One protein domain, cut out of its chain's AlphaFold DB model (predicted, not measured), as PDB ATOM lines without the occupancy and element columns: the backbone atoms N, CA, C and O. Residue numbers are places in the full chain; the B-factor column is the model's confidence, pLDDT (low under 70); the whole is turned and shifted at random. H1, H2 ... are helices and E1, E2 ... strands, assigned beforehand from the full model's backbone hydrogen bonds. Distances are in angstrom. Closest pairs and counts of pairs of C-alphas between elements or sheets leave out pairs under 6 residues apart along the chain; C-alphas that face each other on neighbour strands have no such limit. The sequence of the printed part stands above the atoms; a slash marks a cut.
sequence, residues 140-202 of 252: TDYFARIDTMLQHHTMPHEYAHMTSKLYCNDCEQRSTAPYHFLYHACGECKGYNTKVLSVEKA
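What this domain is: This is residues 140 to 202 of the 252 residues of an uncharacterized protein of Powellomyces hirtus (UniProt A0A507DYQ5). A small, strongly twisted sheet of three strands stands over one helix, H1, with the long loop of residues 179 to 193 tucked between them. The 63 printed residues hold H1, E1, E2 and E3 in chain order. The sheet's order is E2, E1, E3, antiparallel throughout; the class is mixed, helices and strands. The whole is compact, with a radius of gyration of the C-alphas of 11.3 A and spans of 30 by 24 by 14 A.

How they stand to each other: Inner strand E1, residues 162 to 168, is antiparallel to edge strand E3, residues 194 to 201, at 157 degrees; N 165 and O 198 are 2.8 A apart, within hydrogen-bond range. E1 and edge strand E2, residues 174 to 178, form a hairpin, antiparallel at 146 degrees, with N 166 and O 175 within hydrogen-bond range at 2.8 A. E3 bends by 65 degrees at residue 197. H1, residues 140 to 152, is not on the sheet, with 0 pairs of C-alphas within 10 A. In H1, 8 of 9 O i to N i+4 pairs are within hydrogen-bond range.

Where its parts are: H1 spans 19.1 A from C-alpha 140 at (45.794, 28.677, -37.038). E1 spans 18.7 A, E2 13.8 A and E3 19.2 A, ending at C-alpha 201 at (24.602, 36.487, -17.358).

The domain as a whole: The C-alphas farthest apart, of Asp 141 and Ala 202, are 32.2 A apart. The printed part has no cut. The link from E2 to E3 is long. Residue 202 is under pLDDT 70.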
ATOM      1  N   THR A 140      45.524  27.239 -37.213       92.81
ATOM      2  CA  THR A 140      45.794  28.677 -37.038       92.81
ATOM      3  C   THR A 140      45.078  29.534 -38.087       92.81
ATOM      4  O   THR A 140      44.286  30.406 -37.729       92.81
ATOM      5  N   ASP A 141      45.249  29.233 -39.377       93.69
ATOM      6  CA  ASP A 141      44.601  29.988 -40.462       93.69
ATOM      7  C   ASP A 141      43.075  29.855 -40.455       93.69
ATOM      8  O   ASP A 141      42.344  30.777 -40.820       93.69
ATOM      9  N   TYR A 142      42.569  28.689 -40.055       93.31
ATOM     10  CA  TYR A 142      41.134  28.458 -39.944       93.31
ATOM     11  C   TYR A 142      40.528  29.269 -38.795       93.31
ATOM     12  O   TYR A 142      39.501  29.922 -38.977       93.31
ATOM     13  N   PHE A 143      41.191  29.293 -37.642       95.69
ATOM     14  CA  PHE A 143      40.783  30.082 -36.483       95.69
ATOM     15  C   PHE A 143      40.887  31.589 -36.745       95.69
ATOM     16  O   PHE A 143      39.959  32.312 -36.393       95.69
ATOM     17  N   ALA A 144      41.892  32.052 -37.492       94.56
ATOM     18  CA  ALA A 144      41.986  33.449 -37.927       94.56
ATOM     19  C   ALA A 144      40.810  33.883 -38.830       94.56
ATOM     20  O   ALA A 144      40.333  35.022 -38.766       94.56
ATOM     21  N   ARG A 145      40.284  32.971 -39.664       95.12
ATOM     22  CA  ARG A 145      39.051  33.231 -40.430       95.12
ATOM     23  C   ARG A 145      37.830  33.353 -39.520       95.12
ATOM     24  O   ARG A 145      36.984  34.209 -39.772       95.12
ATOM     25  N   ILE A 146      37.749  32.540 -38.464       95.25
ATOM     26  CA  ILE A 146      36.691  32.663 -37.452       95.25
ATOM     27  C   ILE A 146      36.797  34.015 -36.742       95.25
ATOM     28  O   ILE A 146      35.789  34.711 -36.659       95.25
ATOM     29  N   ASP A 147      37.992  34.438 -36.317       94.00
ATOM     30  CA  ASP A 147      38.205  35.764 -35.713       94.00
ATOM     31  C   ASP A 147      37.658  36.887 -36.603       94.00
ATOM     32  O   ASP A 147      36.915  37.755 -36.143       94.00
ATOM     33  N   THR A 148      37.983  36.838 -37.897       93.62
ATOM     34  CA  THR A 148      37.521  37.827 -38.882       93.62
ATOM     35  C   THR A 148      35.997  37.816 -39.005       93.62
ATOM     36  O   THR A 148      35.361  38.868 -38.997       93.62
ATOM     37  N   MET A 149      35.382  36.631 -39.067       93.19
ATOM     38  CA  MET A 149      33.926  36.489 -39.110       93.19
ATOM     39  C   MET A 149      33.266  37.097 -37.864       93.19
ATOM     40  O   MET A 149      32.310  37.861 -37.988       93.19
ATOM     41  N   LEU A 150      33.782  36.807 -36.669       91.56
ATOM     42  CA  LEU A 150      33.226  37.316 -35.414       91.56
ATOM     43  C   LEU A 150      33.309  38.845 -35.307       91.56
ATOM     44  O   LEU A 150      32.398  39.462 -34.762       91.56
ATOM     45  N   GLN A 151      34.339  39.480 -35.873       89.69
ATOM     46  CA  GLN A 151      34.444  40.947 -35.900       89.69
ATOM     47  C   GLN A 151      33.311  41.611 -36.694       89.69
ATOM     48  O   GLN A 151      32.881  42.712 -36.349       89.69
ATOM     49  N   HIS A 152      32.804  40.948 -37.736       88.56
ATOM     50  CA  HIS A 152      31.685  41.443 -38.541       88.56
ATOM     51  C   HIS A 152      30.306  41.109 -37.948       88.56
ATOM     52  O   HIS A 152      29.310  41.712 -38.347       88.56
ATOM     53  N   HIS A 153      30.239  40.185 -36.987       86.19
ATOM     54  CA  HIS A 153      29.012  39.764 -36.314       86.19
ATOM     55  C   HIS A 153      29.012  40.228 -34.853       86.19
ATOM     56  O   HIS A 153      29.260  39.460 -33.929       86.19
ATOM     57  N   THR A 154      28.716  41.508 -34.627       84.06
ATOM     58  CA  THR A 154      28.601  42.036 -33.264       84.06
ATOM     59  C   THR A 154      27.374  41.464 -32.553       84.06
ATOM     60  O   THR A 154      26.285  41.354 -33.120       84.06
ATOM     61  N   MET A 155      27.548  41.090 -31.284       89.81
ATOM     62  CA  MET A 155      26.452  40.552 -30.481       89.81
ATOM     63  C   MET A 155      25.418  41.638 -30.155       89.81
ATOM     64  O   MET A 155      25.803  42.765 -29.827       89.81
ATOM     65  N   PRO A 156      24.112  41.310 -30.174       91.19
ATOM     66  CA  PRO A 156      23.076  42.224 -29.708       91.19
ATOM     67  C   PRO A 156      23.288  42.631 -28.245       91.19
ATOM     68  O   PRO A 156      23.825  41.868 -27.432       91.19
ATOM     69  N   HIS A 157      22.840  43.838 -27.899       87.19
ATOM     70  CA  HIS A 157      23.081  44.446 -26.588       87.19
ATOM     71  C   HIS A 157      22.557  43.587 -25.420       87.19
ATOM     72  O   HIS A 157      23.159  43.554 -24.344       87.19
ATOM     73  N   GLU A 158      21.478  42.830 -25.631       89.06
ATOM     74  CA  GLU A 158      20.874  41.944 -24.633       89.06
ATOM     75  C   GLU A 158      21.813  40.818 -24.176       89.06
ATOM     76  O   GLU A 158      21.668  40.324 -23.056       89.06
ATOM     77  N   TYR A 159      22.778  40.442 -25.019       88.81
ATOM     78  CA  TYR A 159      23.719  39.343 -24.797       88.81
ATOM     79  C   TYR A 159      25.156  39.821 -24.550       88.81
ATOM     80  O   TYR A 159      26.007  39.023 -24.173       88.81
ATOM     81  N   ALA A 160      25.438  41.118 -24.712       84.00
ATOM     82  CA  ALA A 160      26.792  41.677 -24.628       84.00
ATOM     83  C   ALA A 160      27.479  41.474 -23.260       84.00
ATOM     84  O   ALA A 160      28.701  41.471 -23.167       84.00
ATOM     85  N   HIS A 161      26.692  41.295 -22.198       87.81
ATOM     86  CA  HIS A 161      27.154  41.086 -20.820       87.81
ATOM     87  C   HIS A 161      27.056  39.616 -20.374       87.81
ATOM     88  O   HIS A 161      27.127  39.316 -19.179       87.81
ATOM     89  N   MET A 162      26.847  38.696 -21.316       93.44
ATOM     90  CA  MET A 162      26.865  37.263 -21.056       93.44
ATOM     91  C   MET A 162      28.261  36.699 -21.309       93.44
ATOM     92  O   MET A 162      28.968  37.104 -22.235       93.44
ATOM     93  N   THR A 163      28.660  35.745 -20.480       95.25
ATOM     94  CA  THR A 163      29.944  35.056 -20.568       95.25
ATOM     95  C   THR A 163      29.728  33.553 -20.629       95.25
ATOM     96  O   THR A 163      28.819  33.001 -20.012       95.25
ATOM     97  N   SER A 164      30.578  32.873 -21.385       96.19
ATOM     98  CA  SER A 164      30.575  31.421 -21.521       96.19
ATOM     99  C   SER A 164      31.761  30.838 -20.777       96.19
ATOM    100  O   SER A 164      32.904  31.225 -21.033       96.19
ATOM    101  N   LYS A 165      31.511  29.863 -19.901       97.44
ATOM    102  CA  LYS A 165      32.554  28.990 -19.353       97.44
ATOM    103  C   LYS A 165      32.827  27.876 -20.350       97.44
ATOM    104  O   LYS A 165      31.905  27.186 -20.779       97.44
ATOM    105  N   LEU A 166      34.089  27.697 -20.711       97.38
ATOM    106  CA  LEU A 166      34.526  26.827 -21.796       97.38
ATOM    107  C   LEU A 166      35.492  25.758 -21.299       97.38
ATOM    108  O   LEU A 166      36.258  25.982 -20.361       97.38
ATOM    109  N   TYR A 167      35.509  24.631 -22.001       97.81
ATOM    110  CA  TYR A 167      36.613  23.677 -22.017       97.81
ATOM    111  C   TYR A 167      37.190  23.616 -23.432       97.81
ATOM    112  O   TYR A 167      36.430  23.452 -24.385       97.81
ATOM    113  N   CYS A 168      38.503  23.761 -23.592       98.06
ATOM    114  CA  CYS A 168      39.152  23.637 -24.896       98.06
ATOM    115  C   CYS A 168      39.656  22.211 -25.114       98.06
ATOM    116  O   CYS A 168      40.408  21.698 -24.293       98.06
ATOM    117  N   ASN A 169      39.292  21.584 -26.233       97.25
ATOM    118  CA  ASN A 169      39.750  20.232 -26.549       97.25
ATOM    119  C   ASN A 169      41.252  20.205 -26.887       97.25
ATOM    120  O   ASN A 169      41.930  19.231 -26.571       97.25
ATOM    121  N   ASP A 170      41.792  21.282 -27.469       96.19
ATOM    122  CA  ASP A 170      43.192  21.334 -27.907       96.19
ATOM    123  C   ASP A 170      44.161  21.475 -26.729       96.19
ATOM    124  O   ASP A 170      45.011  20.603 -26.531       96.19
ATOM    125  N   CYS A 171      44.006  22.521 -25.911       95.50
ATOM    126  CA  CYS A 171      44.890  22.775 -24.766       95.50
ATOM    127  C   CYS A 171      44.406  22.163 -23.443       95.50
ATOM    128  O   CYS A 171      45.122  22.252 -22.452       95.50
ATOM    129  N   GLU A 172      43.208  21.565 -23.414       96.25
ATOM    130  CA  GLU A 172      42.586  20.940 -22.229       96.25
ATOM    131  C   GLU A 172      42.332  21.903 -21.057       96.25
ATOM    132  O   GLU A 172      41.973  21.483 -19.955       96.25
ATOM    133  N   GLN A 173      42.457  23.211 -21.291       97.69
ATOM    134  CA  GLN A 173      42.227  24.223 -20.270       97.69
ATOM    135  C   GLN A 173      40.782  24.707 -20.242       97.69
ATOM    136  O   GLN A 173      40.078  24.784 -21.259       97.69
ATOM    137  N   ARG A 174      40.353  25.086 -19.037       97.56
ATOM    138  CA  ARG A 174      39.097  25.802 -18.815       97.56
ATOM    139  C   ARG A 174      39.352  27.295 -18.905       97.56
ATOM    140  O   ARG A 174      40.320  27.794 -18.349       97.56
ATOM    141  N   SER A 175      38.469  28.009 -19.584       96.88
ATOM    142  CA  SER A 175      38.560  29.466 -19.708       96.88
ATOM    143  C   SER A 175      37.170  30.088 -19.767       96.88
ATOM    144  O   SER A 175      36.168  29.378 -19.859       96.88
ATOM    145  N   THR A 176      37.104  31.412 -19.672       96.31
ATOM    146  CA  THR A 176      35.866  32.173 -19.862       96.31
ATOM    147  C   THR A 176      36.032  33.067 -21.083       96.31
ATOM    148  O   THR A 176      37.095  33.661 -21.257       96.31
ATOM    149  N   ALA A 177      34.996  33.176 -21.908       95.12
ATOM    150  CA  ALA A 177      34.964  34.084 -23.051       95.12
ATOM    151  C   ALA A 177      33.637  34.857 -23.094       95.12
ATOM    152  O   ALA A 177      32.649  34.388 -22.521       95.12
ATOM    153  N   PRO A 178      33.579  36.013 -23.777       93.75
ATOM    154  CA  PRO A 178      32.311  36.645 -24.124       93.75
ATOM    155  C   PRO A 178      31.397  35.652 -24.851       93.75
ATOM    156  O   PRO A 178      31.859  34.877 -25.690       93.75
ATOM    157  N   TYR A 179      30.112  35.652 -24.507       93.75
ATOM    158  CA  TYR A 179      29.138  34.799 -25.175       93.75
ATOM    159  C   TYR A 179      28.925  35.264 -26.620       93.75
ATOM    160  O   TYR A 179      28.686  36.447 -26.867       93.75
ATOM    161  N   HIS A 180      28.971  34.329 -27.566       92.69
ATOM    162  CA  HIS A 180      28.640  34.572 -28.966       92.69
ATOM    163  C   HIS A 180      27.844  33.388 -29.530       92.69
ATOM    164  O   HIS A 180      28.098  32.237 -29.181       92.69
ATOM    165  N   PHE A 181      26.884  33.636 -30.425       91.31
ATOM    166  CA  PHE A 181      25.989  32.578 -30.926       91.31
ATOM    167  C   PHE A 181      26.701  31.461 -31.704       91.31
ATOM    168  O   PHE A 181      26.213  30.337 -31.757       91.31
ATOM    169  N   LEU A 182      27.836  31.787 -32.323       91.19
ATOM    170  CA  LEU A 182      28.586  30.881 -33.198       91.19
ATOM    171  C   LEU A 182      29.792  30.223 -32.514       91.19
ATOM    172  O   LEU A 182      29.836  29.002 -32.400       91.19
ATOM    173  N   TYR A 183      30.769  31.015 -32.064       94.19
ATOM    174  CA  TYR A 183      32.069  30.507 -31.624       94.19
ATOM    175  C   TYR A 183      32.552  31.200 -30.358       94.19
ATOM    176  O   TYR A 183      32.261  32.369 -30.134       94.19
ATOM    177  N   HIS A 184      33.341  30.483 -29.560       95.25
ATOM    178  CA  HIS A 184      33.910  30.996 -28.321       95.25
ATOM    179  C   HIS A 184      35.412  30.714 -28.285       95.25
ATOM    180  O   HIS A 184      35.828  29.551 -28.267       95.25
ATOM    181  N   ALA A 185      36.221  31.772 -28.282       96.00
ATOM    182  CA  ALA A 185      37.674  31.653 -28.275       96.00
ATOM    183  C   ALA A 185      38.181  31.137 -26.922       96.00
ATOM    184  O   ALA A 185      37.747  31.591 -25.861       96.00
ATOM    185  N   CYS A 186      39.138  30.214 -26.946       97.00
ATOM    186  CA  CYS A 186      39.846  29.796 -25.746       97.00
ATOM    187  C   CYS A 186      40.686  30.954 -25.181       97.00
ATOM    188  O   CYS A 186      41.417  31.620 -25.914       97.00
ATOM    189  N   GLY A 187      40.645  31.160 -23.863       95.12
ATOM    190  CA  GLY A 187      41.459  32.180 -23.192       95.12
ATOM    191  C   GLY A 187      42.970  31.951 -23.318       95.12
ATOM    192  O   GLY A 187      43.709  32.928 -23.436       95.12
ATOM    193  N   GLU A 188      43.394  30.685 -23.376       95.81
ATOM    194  CA  GLU A 188      44.800  30.265 -23.326       95.81
ATOM    195  C   GLU A 188      45.434  30.167 -24.718       95.81
ATOM    196  O   GLU A 188      46.356  30.911 -25.038       95.81
ATOM    197  N   CYS A 189      44.922  29.280 -25.580       94.81
ATOM    198  CA  CYS A 189      45.512  29.028 -26.901       94.81
ATOM    199  C   CYS A 189      44.889  29.857 -28.031       94.81
ATOM    200  O   CYS A 189      45.302  29.717 -29.176       94.81
ATOM    201  N   LYS A 190      43.862  30.667 -27.733       95.12
ATOM    202  CA  LYS A 190      43.070  31.443 -28.710       95.12
ATOM    203  C   LYS A 190      42.361  30.618 -29.793       95.12
ATOM    204  O   LYS A 190      41.714  31.186 -30.660       95.12
ATOM    205  N   GLY A 191      42.411  29.289 -29.712       96.06
ATOM    206  CA  GLY A 191      41.699  28.403 -30.626       96.06
ATOM    207  C   GLY A 191      40.192  28.345 -30.372       96.06
ATOM    208  O   GLY A 191      39.703  28.715 -29.301       96.06
ATOM    209  N   TYR A 192      39.466  27.813 -31.354       97.00
ATOM    210  CA  TYR A 192      38.000  27.712 -31.339       97.00
ATOM    211  C   TYR A 192      37.468  26.291 -31.150       97.00
ATOM    212  O   TYR A 192      36.257  26.083 -31.144       97.00
ATOM    213  N   ASN A 193      38.349  25.311 -30.946       97.00
ATOM    214  CA  ASN A 193      37.961  23.946 -30.610       97.00
ATOM    215  C   ASN A 193      37.526  23.851 -29.133       97.00
ATOM    216  O   ASN A 193      38.220  23.282 -28.283       97.00
ATOM    217  N   THR A 194      36.413  24.505 -28.802       96.88
ATOM    218  CA  THR A 194      35.908  24.674 -27.438       96.88
ATOM    219  C   THR A 194      34.504  24.097 -27.276       96.88
ATOM    220  O   THR A 194      33.686  24.076 -28.194       96.88
ATOM    221  N   LYS A 195      34.212  23.621 -26.065       96.38
ATOM    222  CA  LYS A 195      32.890  23.188 -25.618       96.38
ATOM    223  C   LYS A 195      32.379  24.157 -24.560       96.38
ATOM    224  O   LYS A 195      33.050  24.377 -23.550       96.38
ATOM    225  N   VAL A 196      31.180  24.698 -24.769       96.62
ATOM    226  CA  VAL A 196      30.491  25.520 -23.768       96.62
ATOM    227  C   VAL A 196      29.997  24.618 -22.638       96.62
ATOM    228  O   VAL A 196      29.314  23.623 -22.873       96.62
ATOM    229  N   LEU A 197      30.376  24.955 -21.411       96.56
ATOM    230  CA  LEU A 197      30.003  24.242 -20.192       96.56
ATOM    231  C   LEU A 197      28.797  24.892 -19.517       96.56
ATOM    232  O   LEU A 197      27.877  24.202 -19.090       96.56
ATOM    233  N   SER A 198      28.813  26.219 -19.419       95.31
ATOM    234  CA  SER A 198      27.704  27.026 -18.924       95.31
ATOM    235  C   SER A 198      27.772  28.423 -19.528       95.31
ATOM    236  O   SER A 198      28.839  28.877 -19.948       95.31
ATOM    237  N   VAL A 199      26.627  29.097 -19.567       95.00
ATOM    238  CA  VAL A 199      26.524  30.506 -19.945       95.00
ATOM    239  C   VAL A 199      25.976  31.256 -18.746       95.00
ATOM    240  O   VAL A 199      24.957  30.870 -18.173       95.00
ATOM    241  N   GLU A 200      26.671  32.309 -18.352       92.44
ATOM    242  CA  GLU A 200      26.355  33.123 -17.193       92.44
ATOM    243  C   GLU A 200      26.031  34.533 -17.671       92.44
ATOM    244  O   GLU A 200      26.743  35.129 -18.476       92.44
ATOM    245  N   LYS A 201      24.917  35.073 -17.187       85.25
ATOM    246  CA  LYS A 201      24.602  36.487 -17.358       85.25
ATOM    247  C   LYS A 201      25.265  37.222 -16.205       85.25
ATOM    248  O   LYS A 201      25.085  36.800 -15.063       85.25
ATOM    249  N   ALA A 202      26.034  38.278 -16.479       66.38
ATOM    250  CA  ALA A 202      26.597  39.099 -15.413       66.38
ATOM    251  C   ALA A 202      25.463  39.548 -14.475       66.38
ATOM    252  O   ALA A 202      24.543  40.264 -14.880       66.38
TER     253      ALA A 202